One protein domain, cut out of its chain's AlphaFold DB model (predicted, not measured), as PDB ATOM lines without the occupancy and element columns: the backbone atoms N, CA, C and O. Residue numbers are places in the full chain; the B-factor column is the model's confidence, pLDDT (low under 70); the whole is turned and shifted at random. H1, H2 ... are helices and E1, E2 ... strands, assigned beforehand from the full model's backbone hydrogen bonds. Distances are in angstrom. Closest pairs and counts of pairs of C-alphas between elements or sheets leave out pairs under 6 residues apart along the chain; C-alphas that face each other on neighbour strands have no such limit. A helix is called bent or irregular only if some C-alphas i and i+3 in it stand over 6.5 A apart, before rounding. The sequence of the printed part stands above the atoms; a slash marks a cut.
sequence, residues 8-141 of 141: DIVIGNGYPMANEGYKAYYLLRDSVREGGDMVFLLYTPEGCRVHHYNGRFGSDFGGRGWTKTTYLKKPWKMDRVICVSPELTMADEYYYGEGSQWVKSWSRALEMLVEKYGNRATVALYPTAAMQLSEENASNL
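AT A GLANCE: This is residues 8 to 141 of the 141 residues of an uncharacterized protein of Candidatus Bathyarchaeota archaeon (UniProt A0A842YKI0). A strongly twisted sheet of five parallel strands makes the core, with H1 and H2 over one face and H3 over the other. Much of the long stretch of residues 42 to 79 loops out beyond one end of the sheet, and the small helix H4 lies well away from the sheet. The 134 printed residues hold four helices and five strands, along the chain E1 H1 E2 E3 H2 E4 H3 E5 H4; the sheet's order is E4 E3 E2 E1 E5. The class is mixed, helices and strands, with under half of the residues in named elements. The whole is compact, with a radius of gyration of the C-alphas of 14.8 A and spans of 48 by 37 by 28 A.

HOW THE PARTS SIT: E1, residues 8 to 13, is parallel to E2, residues 32 to 41, with N 10 and O 37 2.9 A apart, within hydrogen-bond range. E1 is also parallel to the edge strand E5, residues 123 to 126, with N 11 and O 124 at 2.8 A. E3, residues 80 to 84, is parallel to E2, with N 38 and O 80 at 2.9 A, and to the edge strand E4, residues 101 to 103, with N 83 and O 101 at 2.8 A. H1, residues 18 to 31, is over E2 and E1 at a height over the sheet of 7.6 A; the closest C-alphas of E1 and H1 are those of Val 10 and Leu 28, 6.0 A apart. H2, residues 90 to 96, is on the same face at a height of 9.4 A. The closest C-alphas of H1 and H2, those of Tyr 22 and Tyr 96, are 6.4 A apart: close but not clearly touching. H3, residues 106 to 117, is on the opposite face, over E3 and E2, at a height of 8.9 A. E1, H1, E2 and E3, H2, E4 are strand-helix-strand units, two parallel neighbour strands with a helix between, each with a right-handed crossover. H4, residues 135 to 139, is not on the sheet. In H4 every O i to N i+4 pair is within hydrogen-bond range; in H3 7 of 8 are, in H1 4 of 10 beside 9 of 11 O i to N i+3 pairs, and in H2 1 of 3 beside 3 of 4.

IN THESE COORDINATES: E1 begins at C-alpha 8, (27.128, 119.954, -45.571), and is 16.8 A long. H1 is 20.1 A long and irregular, with C-alphas 19 and 22 8.5 A apart. E2, 15.6 A, bends by 130 degrees at residue 35. E3 is 12.6 A, H2 10.0 A, E4 6.7 A, H3 16.1 A and E5 10.0 A long. H4, 6.1 A, ends at C-alpha 139, (36.813, 102.451, -61.453).

THE WHOLE: The two C-alphas farthest apart, those of Arg 64 and Asn 119, are 48.2 A apart. The link E2 to E3 is long, and the printed part has no cut. No printed residue is under 70 in pLDDT.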
ATOM      1  N   ASP A   8      28.090 119.760 -46.664       98.75
ATOM      2  CA  ASP A   8      27.128 119.954 -45.571       98.75
ATOM      3  C   ASP A   8      25.761 119.370 -45.917       98.75
ATOM      4  O   ASP A   8      25.119 118.746 -45.071       98.75
ATOM      5  N   ILE A   9      25.331 119.586 -47.162       98.81
ATOM      6  CA  ILE A   9      24.046 119.148 -47.698       98.81
ATOM      7  C   ILE A   9      24.302 118.411 -49.006       98.81
ATOM      8  O   ILE A   9      24.977 118.918 -49.905       98.81
ATOM      9  N   VAL A  10      23.708 117.234 -49.151       98.81
ATOM     10  CA  VAL A  10      23.751 116.479 -50.400       98.81
ATOM     11  C   VAL A  10      22.345 116.187 -50.886       98.81
ATOM     12  O   VAL A  10      21.550 115.581 -50.176       98.81
ATOM     13  N   ILE A  11      22.053 116.593 -52.118       98.75
ATOM     14  CA  ILE A  11      20.751 116.448 -52.758       98.75
ATOM     15  C   ILE A  11      20.879 115.451 -53.905       98.75
ATOM     16  O   ILE A  11      21.640 115.668 -54.851       98.75
ATOM     17  N   GLY A  12      20.109 114.370 -53.845       98.19
ATOM     18  CA  GLY A  12      19.970 113.413 -54.934       98.19
ATOM     19  C   GLY A  12      18.570 113.444 -55.516       98.19
ATOM     20  O   GLY A  12      17.593 113.192 -54.813       98.19
ATOM     21  N   ASN A  13      18.469 113.714 -56.812       97.62
ATOM     22  CA  ASN A  13      17.210 113.583 -57.530       97.62
ATOM     23  C   ASN A  13      17.039 112.145 -58.040       97.62
ATOM     24  O   ASN A  13      17.924 111.602 -58.703       97.62
ATOM     25  N   GLY A  14      15.904 111.527 -57.707       95.25
ATOM     26  CA  GLY A  14      15.564 110.166 -58.120       95.25
ATOM     27  C   GLY A  14      15.228 110.024 -59.608       95.25
ATOM     28  O   GLY A  14      15.269 108.913 -60.129       95.25
ATOM     29  N   TYR A  15      14.918 111.115 -60.314       93.75
ATOM     30  CA  TYR A  15      14.676 111.087 -61.760       93.75
ATOM     31  C   TYR A  15      15.919 110.591 -62.534       93.75
ATOM     32  O   TYR A  15      17.038 110.925 -62.155       93.75
ATOM     33  N   PRO A  16      15.774 109.834 -63.638       92.62
ATOM     34  CA  PRO A  16      14.536 109.312 -64.221       92.62
ATOM     35  C   PRO A  16      14.038 108.005 -63.587       92.62
ATOM     36  O   PRO A  16      12.910 107.604 -63.852       92.62
ATOM     37  N   MET A  17      14.823 107.351 -62.727       92.38
ATOM     38  CA  MET A  17      14.422 106.111 -62.043       92.38
ATOM     39  C   MET A  17      13.686 106.410 -60.733       92.38
ATOM     40  O   MET A  17      14.086 105.966 -59.656       92.38
ATOM     41  N   ALA A  18      12.624 107.214 -60.819       84.00
ATOM     42  CA  ALA A  18      11.996 107.813 -59.645       84.00
ATOM     43  C   ALA A  18      11.491 106.761 -58.638       84.00
ATOM     44  O   ALA A  18      11.700 106.920 -57.436       84.00
ATOM     45  N   ASN A  19      10.932 105.647 -59.125       88.62
ATOM     46  CA  ASN A  19      10.449 104.513 -58.323       88.62
ATOM     47  C   ASN A  19      11.556 103.684 -57.639       88.62
ATOM     48  O   ASN A  19      11.244 102.776 -56.867       88.62
ATOM     49  N   GLU A  20      12.827 103.987 -57.907       91.25
ATOM     50  CA  GLU A  20      14.000 103.379 -57.278       91.25
ATOM     51  C   GLU A  20      14.983 104.432 -56.735       91.25
ATOM     52  O   GLU A  20      16.192 104.197 -56.661       91.25
ATOM     53  N   GLY A  21      14.483 105.602 -56.316       93.50
ATOM     54  CA  GLY A  21      15.315 106.718 -55.851       93.50
ATOM     55  C   GLY A  21      16.279 106.377 -54.701       93.50
ATOM     56  O   GLY A  21      17.330 107.004 -54.583       93.50
ATOM     57  N   TYR A  22      15.993 105.347 -53.893       92.44
ATOM     58  CA  TYR A  22      16.899 104.846 -52.844       92.44
ATOM     59  C   TYR A  22      18.260 104.388 -53.388       92.44
ATOM     60  O   TYR A  22      19.232 104.367 -52.636       92.44
ATOM     61  N   LYS A  23      18.373 104.049 -54.683       93.69
ATOM     62  CA  LYS A  23      19.653 103.691 -55.319       93.69
ATOM     63  C   LYS A  23      20.678 104.820 -55.253       93.69
ATOM     64  O   LYS A  23      21.874 104.546 -55.207       93.69
ATOM     65  N   ALA A  24      20.224 106.071 -55.158       95.75
ATOM     66  CA  ALA A  24      21.105 107.215 -54.968       95.75
ATOM     67  C   ALA A  24      21.881 107.158 -53.639       95.75
ATOM     68  O   ALA A  24      22.910 107.818 -53.518       95.75
ATOM     69  N   TYR A  25      21.430 106.364 -52.657       95.69
ATOM     70  CA  TYR A  25      21.974 106.351 -51.299       95.69
ATOM     71  C   TYR A  25      23.496 106.300 -51.240       95.69
ATOM     72  O   TYR A  25      24.082 107.135 -50.566       95.69
ATOM     73  N   TYR A  26      24.142 105.361 -51.932       94.38
ATOM     74  CA  TYR A  26      25.595 105.206 -51.828       94.38
ATOM     75  C   TYR A  26      26.339 106.432 -52.359       94.38
ATOM     76  O   TYR A  26      27.230 106.935 -51.682       94.38
ATOM     77  N   LEU A  27      25.905 106.984 -53.495       96.62
ATOM     78  CA  LEU A  27      26.474 108.218 -54.038       96.62
ATOM     79  C   LEU A  27      26.318 109.388 -53.055       96.62
ATOM     80  O   LEU A  27      27.282 110.108 -52.799       96.62
ATOM     81  N   LEU A  28      25.123 109.567 -52.480       97.75
ATOM     82  CA  LEU A  28      24.882 110.667 -51.540       97.75
ATOM     83  C   LEU A  28      25.636 110.457 -50.224       97.75
ATOM     84  O   LEU A  28      26.220 111.396 -49.685       97.75
ATOM     85  N   ARG A  29      25.653 109.218 -49.721       96.62
ATOM     86  CA  ARG A  29      26.384 108.815 -48.520       96.62
ATOM     87  C   ARG A  29      27.859 109.106 -48.698       96.62
ATOM     88  O   ARG A  29      28.458 109.628 -47.779       96.62
ATOM     89  N   ASP A  30      28.456 108.802 -49.837       96.12
ATOM     90  CA  ASP A  30      29.893 109.014 -50.030       96.12
ATOM     91  C   ASP A  30      30.239 110.504 -50.204       96.12
ATOM     92  O   ASP A  30      31.371 110.914 -49.959       96.12
ATOM     93  N   SER A  31      29.249 111.327 -50.562       98.25
ATOM     94  CA  SER A  31      29.389 112.767 -50.786       98.25
ATOM     95  C   SER A  31      29.181 113.626 -49.531       98.25
ATOM     96  O   SER A  31      29.816 114.670 -49.393       98.25
ATOM     97  N   VAL A  32      28.290 113.220 -48.620       98.56
ATOM     98  CA  VAL A  32      27.921 114.025 -47.442       98.56
ATOM     99  C   VAL A  32      28.983 113.911 -46.351       98.56
ATOM    100  O   VAL A  32      29.545 112.831 -46.156       98.56
ATOM    101  N   ARG A  33      29.259 114.986 -45.607       98.44
ATOM    102  CA  ARG A  33      30.112 114.895 -44.409       98.44
ATOM    103  C   ARG A  33      29.405 114.192 -43.252       98.44
ATOM    104  O   ARG A  33      28.182 114.038 -43.241       98.44
ATOM    105  N   GLU A  34      30.166 113.823 -42.229       98.38
ATOM    106  CA  GLU A  34      29.590 113.386 -40.956       98.38
ATOM    107  C   GLU A  34      28.766 114.514 -40.303       98.38
ATOM    108  O   GLU A  34      29.151 115.689 -40.319       98.38
ATOM    109  N   GLY A  35      27.573 114.174 -39.807       98.19
ATOM    110  CA  GLY A  35      26.595 115.126 -39.265       98.19
ATOM    111  C   GLY A  35      25.963 116.080 -40.296       98.19
ATOM    112  O   GLY A  35      25.249 117.014 -39.914       98.19
ATOM    113  N   GLY A  36      26.236 115.888 -41.594       98.44
ATOM    114  CA  GLY A  36      25.581 116.610 -42.688       98.44
ATOM    115  C   GLY A  36      24.142 116.137 -42.929       98.44
ATOM    116  O   GLY A  36      23.661 115.233 -42.245       98.44
ATOM    117  N   ASP A  37      23.470 116.715 -43.921       98.69
ATOM    118  CA  ASP A  37      22.103 116.354 -44.301       98.69
ATOM    119  C   ASP A  37      22.040 115.734 -45.696       98.69
ATOM    120  O   ASP A  37      22.629 116.228 -46.659       98.69
ATOM    121  N   MET A  38      21.261 114.663 -45.811       98.62
ATOM    122  CA  MET A  38      20.965 114.000 -47.074       98.62
ATOM    123  C   MET A  38      19.530 114.296 -47.489       98.62
ATOM    124  O   MET A  38      18.605 114.100 -46.703       98.62
ATOM    125  N   VAL A  39      19.334 114.718 -48.734       98.69
ATOM    126  CA  VAL A  39      18.023 115.040 -49.292       98.69
ATOM    127  C   VAL A  39      17.756 114.187 -50.524       98.69
ATOM    128  O   VAL A  39      18.533 114.204 -51.479       98.69
ATOM    129  N   PHE A  40      16.631 113.481 -50.533       97.75
ATOM    130  CA  PHE A  40      16.102 112.824 -51.722       97.75
ATOM    131  C   PHE A  40      14.985 113.670 -52.322       97.75
ATOM    132  O   PHE A  40      14.049 114.044 -51.617       97.75
ATOM    133  N   LEU A  41      15.056 113.933 -53.627       97.31
ATOM    134  CA  LEU A  41      13.920 114.439 -54.396       97.31
ATOM    135  C   LEU A  41      13.241 113.253 -55.072       97.31
ATOM    136  O   LEU A  41      13.848 112.573 -55.905       97.31
ATOM    137  N   LEU A  42      12.002 112.993 -54.676       95.38
ATOM    138  CA  LEU A  42      11.236 111.818 -55.054       95.38
ATOM    139  C   LEU A  42       9.955 112.242 -55.767       95.38
ATOM    140  O   LEU A  42       9.290 113.203 -55.384       95.38
ATOM    141  N   TYR A  43       9.608 111.498 -56.810       92.81
ATOM    142  CA  TYR A  43       8.323 111.621 -57.480       92.81
ATOM    143  C   TYR A  43       7.804 110.228 -57.810       92.81
ATOM    144  O   TYR A  43       8.079 109.668 -58.868       92.81
ATOM    145  N   THR A  44       7.104 109.640 -56.847       89.50
ATOM    146  CA  THR A  44       6.610 108.262 -56.915       89.50
ATOM    147  C   THR A  44       5.142 108.218 -56.502       89.50
ATOM    148  O   THR A  44       4.838 107.718 -55.420       89.50
ATOM    149  N   PRO A  45       4.222 108.753 -57.329       87.38
ATOM    150  CA  PRO A  45       2.792 108.771 -57.005       87.38
ATOM    151  C   PRO A  45       2.216 107.362 -56.787       87.38
ATOM    152  O   PRO A  45       1.286 107.187 -56.010       87.38
ATOM    153  N   GLU A  46       2.803 106.349 -57.426       84.25
ATOM    154  CA  GLU A  46       2.420 104.938 -57.275       84.25
ATOM    155  C   GLU A  46       3.184 104.215 -56.147       84.25
ATOM    156  O   GLU A  46       2.942 103.039 -55.882       84.25
ATOM    157  N   GLY A  47       4.106 104.910 -55.476       84.00
ATOM    158  CA  GLY A  47       5.008 104.353 -54.469       84.00
ATOM    159  C   GLY A  47       6.345 103.850 -55.020       84.00
ATOM    160  O   GLY A  47       6.609 103.816 -56.225       84.00
ATOM    161  N   CYS A  48       7.235 103.490 -54.102       84.38
ATOM    162  CA  CYS A  48       8.555 102.951 -54.392       84.38
ATOM    163  C   CYS A  48       8.500 101.433 -54.630       84.38
ATOM    164  O   CYS A  48       7.792 100.700 -53.937       84.38
ATOM    165  N   ARG A  49       9.289 100.931 -55.591       81.44
ATOM    166  CA  ARG A  49       9.332  99.503 -55.970       81.44
ATOM    167  C   ARG A  49       7.957  98.879 -56.240       81.44
ATOM    168  O   ARG A  49       7.625  97.819 -55.700       81.44
ATOM    169  N   VAL A  50       7.189  99.484 -57.142       76.00
ATOM    170  CA  VAL A  50       5.927  98.923 -57.651       76.00
ATOM    171  C   VAL A  50       6.220  97.711 -58.547       76.00
ATOM    172  O   VAL A  50       6.242  97.794 -59.770       76.00
ATOM    173  N   HIS A  51       6.546  96.573 -57.935       83.12
ATOM    174  CA  HIS A  51       6.942  95.355 -58.635       83.12
ATOM    175  C   HIS A  51       6.138  94.162 -58.117       83.12
ATOM    176  O   HIS A  51       6.165  93.873 -56.928       83.12
ATOM    177  N   HIS A  52       5.499  93.387 -58.997       86.88
ATOM    178  CA  HIS A  52       4.673  92.249 -58.565       86.88
ATOM    179  C   HIS A  52       5.459  91.195 -57.754       86.88
ATOM    180  O   HIS A  52       5.000  90.726 -56.722       86.88
ATOM    181  N   TYR A  53       6.668  90.846 -58.209       88.69
ATOM    182  CA  TYR A  53       7.552  89.892 -57.526       88.69
ATOM    183  C   TYR A  53       8.313  90.457 -56.307       88.69
ATOM    184  O   TYR A  53       8.374  89.778 -55.292       88.69
ATOM    185  N   ASN A  54       8.893  91.664 -56.382       87.62
ATOM    186  CA  ASN A  54       9.778  92.219 -55.337       87.62
ATOM    187  C   ASN A  54       9.146  93.329 -54.482       87.62
ATOM    188  O   ASN A  54       9.793  93.831 -53.563       87.62
ATOM    189  N   GLY A  55       7.939  93.771 -54.821       85.62
ATOM    190  CA  GLY A  55       7.250  94.872 -54.163       85.62
ATOM    191  C   GLY A  55       6.615  94.447 -52.847       85.62
ATOM    192  O   GLY A  55       6.265  93.284 -52.643       85.62
ATOM    193  N   ARG A  56       6.473  95.422 -51.951       86.69
ATOM    194  CA  ARG A  56       5.764  95.282 -50.679       86.69
ATOM    195  C   ARG A  56       4.272  95.516 -50.908       86.69
ATOM    196  O   ARG A  56       3.903  96.468 -51.586       86.69
ATOM    197  N   PHE A  57       3.427  94.706 -50.285       85.00
ATOM    198  CA  PHE A  57       1.975  94.865 -50.281       85.00
ATOM    199  C   PHE A  57       1.497  94.947 -48.829       85.00
ATOM    200  O   PHE A  57       1.469  93.949 -48.116       85.00
ATOM    201  N   GLY A  58       1.143  96.149 -48.369       79.69
ATOM    202  CA  GLY A  58       0.797  96.383 -46.965       79.69
ATOM    203  C   GLY A  58       2.027  96.473 -46.054       79.69
ATOM    204  O   GLY A  58       3.052  97.038 -46.430       79.69
ATOM    205  N   SER A  59       1.925  95.969 -44.822       77.69
ATOM    206  CA  SER A  59       2.939  96.163 -43.777       77.69
ATOM    207  C   SER A  59       4.073  95.139 -43.793       77.69
ATOM    208  O   SER A  59       5.238  95.502 -43.628       77.69
ATOM    209  N   ASP A  60       3.730  93.876 -43.965       84.81
ATOM    210  CA  ASP A  60       4.542  92.703 -43.633       84.81
ATOM    211  C   ASP A  60       4.404  91.592 -44.684       84.81
ATOM    212  O   ASP A  60       4.901  90.483 -44.499       84.81
ATOM    213  N   PHE A  61       3.778  91.918 -45.814       87.56
ATOM    214  CA  PHE A  61       3.574  91.039 -46.952       87.56
ATOM    215  C   PHE A  61       4.112  91.693 -48.234       87.56
ATOM    216  O   PHE A  61       4.310  92.909 -48.315       87.56
ATOM    217  N   GLY A  62       4.381  90.881 -49.250       90.81
ATOM    218  CA  GLY A  62       4.907  91.329 -50.531       90.81
ATOM    219  C   GLY A  62       4.905  90.212 -51.562       90.81
ATOM    220  O   GLY A  62       4.419  89.109 -51.308       90.81
ATOM    221  N   GLY A  63       5.437  90.508 -52.743       91.25
ATOM    222  CA  GLY A  63       5.609  89.514 -53.793       91.25
ATOM    223  C   GLY A  63       6.545  88.373 -53.383       91.25
ATOM    224  O   GLY A  63       7.236  88.430 -52.371       91.25
ATOM    225  N   ARG A  64       6.612  87.319 -54.199       92.94
ATOM    226  CA  ARG A  64       7.396  86.108 -53.886       92.94
ATOM    227  C   ARG A  64       8.894  86.361 -53.638       92.94
ATOM    228  O   ARG A  64       9.513  85.597 -52.907       92.94
ATOM    229  N   GLY A  65       9.471  87.390 -54.253       88.94
ATOM    230  CA  GLY A  65      10.855  87.818 -54.033       88.94
ATOM    231  C   GLY A  65      11.004  88.946 -53.019       88.94
ATOM    232  O   GLY A  65      12.121  89.392 -52.764       88.94
ATOM    233  N   TRP A  66       9.900  89.440 -52.459       90.31
ATOM    234  CA  TRP A  66       9.957  90.491 -51.465       90.31
ATOM    235  C   TRP A  66      10.612  89.976 -50.189       90.31
ATOM    236  O   TRP A  66      10.231  88.963 -49.604       90.31
ATOM    237  N   THR A  67      11.586  90.744 -49.732       86.62
ATOM    238  CA  THR A  67      12.179  90.617 -48.413       86.62
ATOM    239  C   THR A  67      12.023  91.943 -47.695       86.62
ATOM    240  O   THR A  67      12.053  93.015 -48.312       86.62
ATOM    241  N   LYS A  68      11.920  91.884 -46.368       83.12
ATOM    242  CA  LYS A  68      11.994  93.065 -45.510       83.12
ATOM    243  C   LYS A  68      13.422  93.635 -45.580       83.12
ATOM    244  O   LYS A  68      14.274  93.317 -44.753       83.12
ATOM    245  N   THR A  69      13.687  94.449 -46.606       80.06
ATOM    246  CA  THR A  69      14.977  95.113 -46.860       80.06
ATOM    247  C   THR A  69      14.889  96.632 -46.730       80.06
ATOM    248  O   THR A  69      14.290  97.300 -47.571       80.06
ATOM    249  N   THR A  70      15.574  97.170 -45.723       85.75
ATOM    250  CA  THR A  70      15.861  98.603 -45.574       85.75
ATOM    251  C   THR A  70      17.148  98.926 -46.325       85.75
ATOM    252  O   THR A  70      18.171  98.274 -46.086       85.75
ATOM    253  N   TYR A  71      17.111  99.919 -47.215       89.06
ATOM    254  CA  TYR A  71      18.289 100.336 -47.981       89.06
ATOM    255  C   TYR A  71      19.178 101.282 -47.175       89.06
ATOM    256  O   TYR A  71      20.390 101.088 -47.106       89.06
ATOM    257  N   LEU A  72      18.568 102.253 -46.496       93.81
ATOM    258  CA  LEU A  72      19.261 103.206 -45.635       93.81
ATOM    259  C   LEU A  72      19.320 102.692 -44.193       93.81
ATOM    260  O   LEU A  72      18.553 103.107 -43.322       93.81
ATOM    261  N   LYS A  73      20.227 101.747 -43.934       89.62
ATOM    262  CA  LYS A  73      20.388 101.143 -42.603       89.62
ATOM    263  C   LYS A  73      21.082 102.098 -41.632       89.62
ATOM    264  O   LYS A  73      22.056 102.752 -41.992       89.62
ATOM    265  N   LYS A  74      20.591 102.136 -40.392       90.81
ATOM    266  CA  LYS A  74      21.267 102.786 -39.262       90.81
ATOM    267  C   LYS A  74      22.460 101.938 -38.765       90.81
ATOM    268  O   LYS A  74      22.431 100.719 -38.954       90.81
ATOM    269  N   PRO A  75      23.464 102.550 -38.103       93.50
ATOM    270  CA  PRO A  75      23.592 103.988 -37.842       93.50
ATOM    271  C   PRO A  75      23.908 104.787 -39.112       93.50
ATOM    272  O   PRO A  75      24.580 104.307 -40.023       93.50
ATOM    273  N   TRP A  76      23.385 106.008 -39.178       94.88
ATOM    274  CA  TRP A  76      23.660 106.942 -40.267       94.88
ATOM    275  C   TRP A  76      24.874 107.798 -39.922       94.88
ATOM    276  O   TRP A  76      25.025 108.210 -38.777       94.88
ATOM    277  N   LYS A  77      25.718 108.091 -40.918       95.69
ATOM    278  CA  LYS A  77      26.801 109.077 -40.757       95.69
ATOM    279  C   LYS A  77      26.299 110.521 -40.861       95.69
ATOM    280  O   LYS A  77      26.914 111.444 -40.345       95.69
ATOM    281  N   MET A  78      25.208 110.719 -41.592       97.06
ATOM    282  CA  MET A  78      24.482 111.976 -41.709       97.06
ATOM    283  C   MET A  78      23.542 112.137 -40.514       97.06
ATOM    284  O   MET A  78      23.065 111.148 -39.959       97.06
ATOM    285  N   ASP A  79      23.262 113.383 -40.158       97.69
ATOM    286  CA  ASP A  79      22.357 113.741 -39.067       97.69
ATOM    287  C   ASP A  79      20.890 113.558 -39.483       97.69
ATOM    288  O   ASP A  79      20.099 112.940 -38.772       97.69
ATOM    289  N   ARG A  80      20.527 114.032 -40.686       98.06
ATOM    290  CA  ARG A  80      19.158 113.936 -41.213       98.06
ATOM    291  C   ARG A  80      19.118 113.284 -42.588       98.06
ATOM    292  O   ARG A  80      19.956 113.549 -43.451       98.06
ATOM    293  N   VAL A  81      18.077 112.483 -42.805       98.06
ATOM    294  CA  VAL A  81      17.608 112.072 -44.133       98.06
ATOM    295  C   VAL A  81      16.271 112.757 -44.373       98.06
ATOM    296  O   VAL A  81      15.323 112.524 -43.625       98.06
ATOM    297  N   ILE A  82      16.193 113.601 -45.397       98.12
ATOM    298  CA  ILE A  82      15.003 114.366 -45.769       98.12
ATOM    299  C   ILE A  82      14.491 113.836 -47.110       98.12
ATOM    300  O   ILE A  82      15.203 113.860 -48.110       98.12
ATOM    301  N   CYS A  83      13.253 113.361 -47.150       96.75
ATOM    302  CA  CYS A  83      12.589 112.892 -48.361       96.75
ATOM    303  C   CYS A  83      11.566 113.935 -48.808       96.75
ATOM    304  O   CYS A  83      10.568 114.182 -48.131       96.75
ATOM    305  N   VAL A  84      11.821 114.560 -49.953       97.00
ATOM    306  CA  VAL A  84      10.919 115.533 -50.566       97.00
ATOM    307  C   VAL A  84      10.086 114.812 -51.610       97.00
ATOM    308  O   VAL A  84      10.632 114.355 -52.610       97.00
ATOM    309  N   SER A  85       8.777 114.719 -51.392       94.75
ATOM    310  CA  SER A  85       7.848 114.112 -52.348       94.75
ATOM    311  C   SER A  85       6.503 114.830 -52.306       94.75
ATOM    312  O   SER A  85       5.941 114.935 -51.216       94.75
ATOM    313  N   PRO A  86       5.942 115.292 -53.441       92.81
ATOM    314  CA  PRO A  86       4.601 115.882 -53.452       92.81
ATOM    315  C   PRO A  86       3.538 114.877 -52.993       92.81
ATOM    316  O   PRO A  86       2.609 115.247 -52.275       92.81
ATOM    317  N   GLU A  87       3.744 113.597 -53.318       88.81
ATOM    318  CA  GLU A  87       2.911 112.482 -52.879       88.81
ATOM    319  C   GLU A  87       3.628 111.716 -51.764       88.81
ATOM    320  O   GLU A  87       4.631 111.033 -51.991       88.81
ATOM    321  N   LEU A  88       3.155 111.880 -50.528       80.88
ATOM    322  CA  LEU A  88       3.762 111.226 -49.372       80.88
ATOM    323  C   LEU A  88       3.335 109.765 -49.298       80.88
ATOM    324  O   LEU A  88       2.223 109.454 -48.874       80.88
ATOM    325  N   THR A  89       4.266 108.873 -49.602       80.00
ATOM    326  CA  THR A  89       4.090 107.439 -49.389       80.00
ATOM    327  C   THR A  89       4.825 107.033 -48.120       80.00
ATOM    328  O   THR A  89       5.955 106.563 -48.166       80.00
ATOM    329  N   MET A  90       4.194 107.192 -46.953       80.50
ATOM    330  CA  MET A  90       4.843 106.860 -45.669       80.50
ATOM    331  C   MET A  90       5.255 105.383 -45.563       80.50
ATOM    332  O   MET A  90       6.188 105.049 -44.841       80.50
ATOM    333  N   ALA A  91       4.620 104.488 -46.328       82.62
ATOM    334  CA  ALA A  91       5.056 103.097 -46.437       82.62
ATOM    335  C   ALA A  91       6.494 102.956 -46.985       82.62
ATOM    336  O   ALA A  91       7.163 101.963 -46.680       82.62
ATOM    337  N   ASP A  92       6.979 103.950 -47.734       86.88
ATOM    338  CA  ASP A  92       8.321 103.991 -48.312       86.88
ATOM    339  C   ASP A  92       9.385 104.491 -47.333       86.88
ATOM    340  O   ASP A  92      10.572 104.306 -47.605       86.88
ATOM    341  N   GLU A  93       9.011 105.033 -46.164       88.94
ATOM    342  CA  GLU A  93       9.962 105.387 -45.093       88.94
ATOM    343  C   GLU A  93      10.899 104.211 -44.798       88.94
ATOM    344  O   GLU A  93      12.109 104.360 -44.644       88.94
ATOM    345  N   TYR A  94      10.343 103.004 -44.849       86.06
ATOM    346  CA  TYR A  94      11.069 101.758 -44.692       86.06
ATOM    347  C   TYR A  94      12.291 101.612 -45.627       86.06
ATOM    348  O   TYR A  94      13.292 100.999 -45.248       86.06
ATOM    349  N   TYR A  95      12.230 102.170 -46.839       89.75
ATOM    350  CA  TYR A  95      13.323 102.149 -47.812       89.75
ATOM    351  C   TYR A  95      14.332 103.269 -47.575       89.75
ATOM    352  O   TYR A  95      15.533 103.021 -47.698       89.75
ATOM    353  N   TYR A  96      13.858 104.454 -47.193       92.94
ATOM    354  CA  TYR A  96      14.678 105.646 -46.941       92.94
ATOM    355  C   TYR A  96      15.186 105.751 -45.496       92.94
ATOM    356  O   TYR A  96      15.921 106.673 -45.150       92.94
ATOM    357  N   GLY A  97      14.885 104.733 -44.694       91.31
ATOM    358  CA  GLY A  97      15.401 104.533 -43.356       91.31
ATOM    359  C   GLY A  97      14.469 105.100 -42.284       91.31
ATOM    360  O   GLY A  97      13.882 106.173 -42.427       91.31
ATOM    361  N   GLU A  98      14.351 104.347 -41.193       90.19
ATOM    362  CA  GLU A  98      13.485 104.665 -40.055       90.19
ATOM    363  C   GLU A  98      13.874 105.997 -39.402       90.19
ATOM    364  O   GLU A  98      15.027 106.189 -39.001       90.19
ATOM    365  N   GLY A  99      12.905 106.899 -39.250       91.50
ATOM    366  CA  GLY A  99      13.110 108.257 -38.749       91.50
ATOM    367  C   GLY A  99      13.542 109.255 -39.827       91.50
ATOM    368  O   GLY A  99      14.016 110.341 -39.489       91.50
ATOM    369  N   SER A 100      13.417 108.900 -41.109       95.19
ATOM    370  CA  SER A 100      13.571 109.866 -42.202       95.19
ATOM    371  C   SER A 100      12.446 110.905 -42.152       95.19
ATOM    372  O   SER A 100      11.317 110.627 -41.753       95.19
ATOM    373  N   GLN A 101      12.759 112.141 -42.533       96.12
ATOM    374  CA  GLN A 101      11.844 113.277 -42.446       96.12
ATOM    375  C   GLN A 101      11.200 113.516 -43.808       96.12
ATOM    376  O   GLN A 101      11.892 113.825 -44.774       96.12
ATOM    377  N   TRP A 102       9.879 113.385 -43.898       95.94
ATOM    378  CA  TRP A 102       9.150 113.484 -45.162       95.94
ATOM    379  C   TRP A 102       8.426 114.820 -45.287       95.94
ATOM    380  O   TRP A 102       7.668 115.212 -44.400       95.94
ATOM    381  N   VAL A 103       8.640 115.523 -46.401       96.88
ATOM    382  CA  VAL A 103       8.033 116.834 -46.667       96.88
ATOM    383  C   VAL A 103       7.460 116.909 -48.076       96.88
ATOM    384  O   VAL A 103       8.009 116.350 -49.023       96.88
ATOM    385  N   LYS A 104       6.346 117.634 -48.221       96.12
ATOM    386  CA  LYS A 104       5.597 117.713 -49.486       96.12
ATOM    387  C   LYS A 104       6.227 118.596 -50.553       96.12
ATOM    388  O   LYS A 104       5.873 118.504 -51.723       96.12
ATOM    389  N   SER A 105       7.106 119.508 -50.161       97.25
ATOM    390  CA  SER A 105       7.604 120.540 -51.060       97.25
ATOM    391  C   SER A 105       9.076 120.817 -50.834       97.25
ATOM    392  O   SER A 105       9.590 120.737 -49.715       97.25
ATOM    393  N   TRP A 106       9.739 121.204 -51.922       97.75
ATOM    394  CA  TRP A 106      11.105 121.700 -51.864       97.75
ATOM    395  C   TRP A 106      11.219 122.924 -50.954       97.75
ATOM    396  O   TRP A 106      12.156 122.999 -50.170       97.75
ATOM    397  N   SER A 107      10.242 123.837 -50.988       98.44
ATOM    398  CA  SER A 107      10.235 125.021 -50.121       98.44
ATOM    399  C   SER A 107      10.343 124.648 -48.643       98.44
ATOM    400  O   SER A 107      11.160 125.224 -47.934       98.44
ATOM    401  N   ARG A 108       9.606 123.620 -48.192       98.44
ATOM    402  CA  ARG A 108       9.685 123.169 -46.799       98.44
ATOM    403  C   ARG A 108      11.039 122.542 -46.465       98.44
ATOM    404  O   ARG A 108      11.580 122.800 -45.394       98.44
ATOM    405  N   ALA A 109      11.593 121.733 -47.367       98.38
ATOM    406  CA  ALA A 109      12.935 121.182 -47.184       98.38
ATOM    407  C   ALA A 109      13.982 122.301 -47.093       98.38
ATOM    408  O   ALA A 109      14.832 122.286 -46.209       98.38
ATOM    409  N   LEU A 110      13.883 123.299 -47.971       98.25
ATOM    410  CA  LEU A 110      14.783 124.442 -48.005       98.25
ATOM    411  C   LEU A 110      14.722 125.252 -46.708       98.25
ATOM    412  O   LEU A 110      15.773 125.591 -46.177       98.25
ATOM    413  N   GLU A 111      13.532 125.499 -46.153       98.50
ATOM    414  CA  GLU A 111      13.379 126.128 -44.832       98.50
ATOM    415  C   GLU A 111      14.149 125.363 -43.748       98.50
ATOM    416  O   GLU A 111      14.940 125.960 -43.025       98.50
ATOM    417  N   MET A 112      13.982 124.038 -43.674       98.50
ATOM    418  CA  MET A 112      14.659 123.189 -42.680       98.50
ATOM    419  C   MET A 112      16.187 123.191 -42.825       98.50
ATOM    420  O   MET A 112      16.913 123.021 -41.841       98.50
ATOM    421  N   LEU A 113      16.685 123.319 -44.057       98.50
ATOM    422  CA  LEU A 113      18.113 123.413 -44.352       98.50
ATOM    423  C   LEU A 113      18.656 124.799 -43.979       98.50
ATOM    424  O   LEU A 113      19.684 124.889 -43.313       98.50
ATOM    425  N   VAL A 114      17.950 125.871 -44.344       98.19
ATOM    426  CA  VAL A 114      18.329 127.255 -44.012       98.19
ATOM    427  C   VAL A 114      18.294 127.492 -42.503       98.19
ATOM    428  O   VAL A 114      19.197 128.133 -41.976       98.19
ATOM    429  N   GLU A 115      17.316 126.934 -41.789       98.06
ATOM    430  CA  GLU A 115      17.234 127.009 -40.326       98.06
ATOM    431  C   GLU A 115      18.479 126.411 -39.650       98.06
ATOM    432  O   GLU A 115      18.993 126.979 -38.689       98.06
ATOM    433  N   LYS A 116      19.007 125.299 -40.181       97.69
ATOM    434  CA  LYS A 116      20.190 124.619 -39.629       97.69
ATOM    435  C   LYS A 116      21.512 125.264 -40.058       97.69
ATOM    436  O   LYS A 116      22.412 125.405 -39.234       97.69
ATOM    437  N   TYR A 117      21.662 125.609 -41.336       97.94
ATOM    438  CA  TYR A 117      22.961 125.994 -41.908       97.94
ATOM    439  C   TYR A 117      23.093 127.481 -42.271       97.94
ATOM    440  O   TYR A 117      24.188 127.942 -42.608       97.94
ATOM    441  N   GLY A 118      22.001 128.246 -42.256       95.94
ATOM    442  CA  GLY A 118      21.975 129.605 -42.789       95.94
ATOM    443  C   GLY A 118      22.313 129.640 -44.283       95.94
ATOM    444  O   GLY A 118      21.800 128.849 -45.070       95.94
ATOM    445  N   ASN A 119      23.188 130.564 -44.687       93.94
ATOM    446  CA  ASN A 119      23.549 130.816 -46.090       93.94
ATOM    447  C   ASN A 119      24.976 130.377 -46.474       93.94
ATOM    448  O   ASN A 119      25.484 130.808 -47.507       93.94
ATOM    449  N   ARG A 120      25.643 129.563 -45.644       93.00
ATOM    450  CA  ARG A 120      27.062 129.195 -45.829       93.00
ATOM    451  C   ARG A 120      27.297 127.713 -46.122       93.00
ATOM    452  O   ARG A 120      28.449 127.301 -46.199       93.00
ATOM    453  N   ALA A 121      26.232 126.926 -46.268       97.44
ATOM    454  CA  ALA A 121      26.339 125.493 -46.513       97.44
ATOM    455  C   ALA A 121      27.014 125.196 -47.855       97.44
ATOM    456  O   ALA A 121      26.661 125.772 -48.888       97.44
ATOM    457  N   THR A 122      27.917 124.224 -47.852       98.31
ATOM    458  CA  THR A 122      28.352 123.560 -49.079       98.31
ATOM    459  C   THR A 122      27.283 122.563 -49.525       98.31
ATOM    460  O   THR A 122      26.822 121.732 -48.742       98.31
ATOM    461  N   VAL A 123      26.862 122.651 -50.789       98.38
ATOM    462  CA  VAL A 123      25.784 121.814 -51.332       98.38
ATOM    463  C   VAL A 123      26.287 121.018 -52.528       98.38
ATOM    464  O   VAL A 123      26.755 121.599 -53.507       98.38
ATOM    465  N   ALA A 124      26.146 119.695 -52.473       98.50
ATOM    466  CA  ALA A 124      26.302 118.833 -53.639       98.50
ATOM    467  C   ALA A 124      24.926 118.482 -54.215       98.50
ATOM    468  O   ALA A 124      24.044 118.030 -53.487       98.50
ATOM    469  N   LEU A 125      24.751 118.656 -55.524       98.06
ATOM    470  CA  LEU A 125      23.536 118.275 -56.242       98.06
ATOM    471  C   LEU A 125      23.867 117.219 -57.296       98.06
ATOM    472  O   LEU A 125      24.709 117.440 -58.164       98.06
ATOM    473  N   TYR A 126      23.144 116.105 -57.247       98.19
ATOM    474  CA  TYR A 126      23.208 115.021 -58.220       98.19
ATOM    475  C   TYR A 126      21.858 114.929 -58.951       98.19
ATOM    476  O   TYR A 126      20.898 114.367 -58.407       98.19
ATOM    477  N   PRO A 127      21.737 115.524 -60.157       96.56
ATOM    478  CA  PRO A 127      20.455 115.698 -60.842       96.56
ATOM    479  C   PRO A 127      19.775 114.404 -61.292       96.56
ATOM    480  O   PRO A 127      18.577 114.428 -61.558       96.56
ATOM    481  N   THR A 128      20.524 113.304 -61.397       96.88
ATOM    482  CA  THR A 128      20.004 111.986 -61.784       96.88
ATOM    483  C   THR A 128      20.579 110.877 -60.906       96.88
ATOM    484  O   THR A 128      20.953 109.798 -61.370       96.88
ATOM    485  N   ALA A 129      20.678 111.160 -59.608       97.12
ATOM    486  CA  ALA A 129      21.457 110.400 -58.638       97.12
ATOM    487  C   ALA A 129      21.168 108.892 -58.632       97.12
ATOM    488  O   ALA A 129      22.083 108.103 -58.419       97.12
ATOM    489  N   ALA A 130      19.926 108.482 -58.903       94.81
ATOM    490  CA  ALA A 130      19.546 107.070 -58.922       94.81
ATOM    491  C   ALA A 130      20.289 106.246 -59.991       94.81
ATOM    492  O   ALA A 130      20.470 105.045 -59.804       94.81
ATOM    493  N   MET A 131      20.723 106.876 -61.090       95.00
ATOM    494  CA  MET A 131      21.490 106.240 -62.172       95.00
ATOM    495  C   MET A 131      22.911 106.800 -62.329       95.00
ATOM    496  O   MET A 131      23.610 106.449 -63.279       95.00
ATOM    497  N   GLN A 132      23.348 107.686 -61.431       94.81
ATOM    498  CA  GLN A 132      24.711 108.208 -61.436       94.81
ATOM    499  C   GLN A 132      25.619 107.324 -60.578       94.81
ATOM    500  O   GLN A 132      25.312 107.004 -59.434       94.81
ATOM    501  N   LEU A 133      26.790 106.993 -61.119       94.00
ATOM    502  CA  LEU A 133      27.890 106.372 -60.382       94.00
ATOM    503  C   LEU A 133      29.009 107.394 -60.186       94.00
ATOM    504  O   LEU A 133      29.288 108.185 -61.095       94.00
ATOM    505  N   SER A 134      29.652 107.394 -59.016       94.44
ATOM    506  CA  SER A 134      30.891 108.153 -58.828       94.44
ATOM    507  C   SER A 134      31.996 107.564 -59.711       94.44
ATOM    508  O   SER A 134      31.983 106.374 -60.018       94.44
ATOM    509  N   GLU A 135      32.943 108.392 -60.147       94.25
ATOM    510  CA  GLU A 135      34.117 107.923 -60.910       94.25
ATOM    511  C   GLU A 135      34.912 106.862 -60.137       94.25
ATOM    512  O   GLU A 135      35.357 105.878 -60.718       94.25
ATOM    513  N   GLU A 136      35.016 107.020 -58.818       90.19
ATOM    514  CA  GLU A 136      35.649 106.049 -57.922       90.19
ATOM    515  C   GLU A 136      34.915 104.703 -57.928       90.19
ATOM    516  O   GLU A 136      35.537 103.672 -58.165       90.19
ATOM    517  N   ASN A 137      33.588 104.699 -57.752       87.44
ATOM    518  CA  ASN A 137      32.813 103.456 -57.787       87.44
ATOM    519  C   ASN A 137      32.852 102.805 -59.173       87.44
ATOM    520  O   ASN A 137      32.890 101.585 -59.259       87.44
ATOM    521  N   ALA A 138      32.877 103.598 -60.248       89.38
ATOM    522  CA  ALA A 138      32.997 103.084 -61.608       89.38
ATOM    523  C   ALA A 138      34.376 102.470 -61.903       89.38
ATOM    524  O   ALA A 138      34.462 101.556 -62.711       89.38
ATOM    525  N   SER A 139      35.442 102.952 -61.253       86.94
ATOM    526  CA  SER A 139      36.813 102.451 -61.453       86.94
ATOM    527  C   SER A 139      37.087 101.125 -60.734       86.94
ATOM    528  O   SER A 139      38.093 100.482 -61.010       86.94
ATOM    529  N   ASN A 140      36.209 100.737 -59.806       79.31
ATOM    530  CA  ASN A 140      36.301  99.504 -59.020       79.31
ATOM    531  C   ASN A 140      35.391  98.375 -59.554       79.31
ATOM    532  O   ASN A 140      35.244  97.355 -58.877       79.31
ATOM    533  N   LEU A 141      34.744  98.580 -60.709       72.62
ATOM    534  CA  LEU A 141      33.944  97.579 -61.432       72.62
ATOM    535  C   LEU A 141      34.814  96.807 -62.427       72.62
ATOM    536  O   LEU A 141      34.568  95.589 -62.565       72.62
TER     537      LEU A 141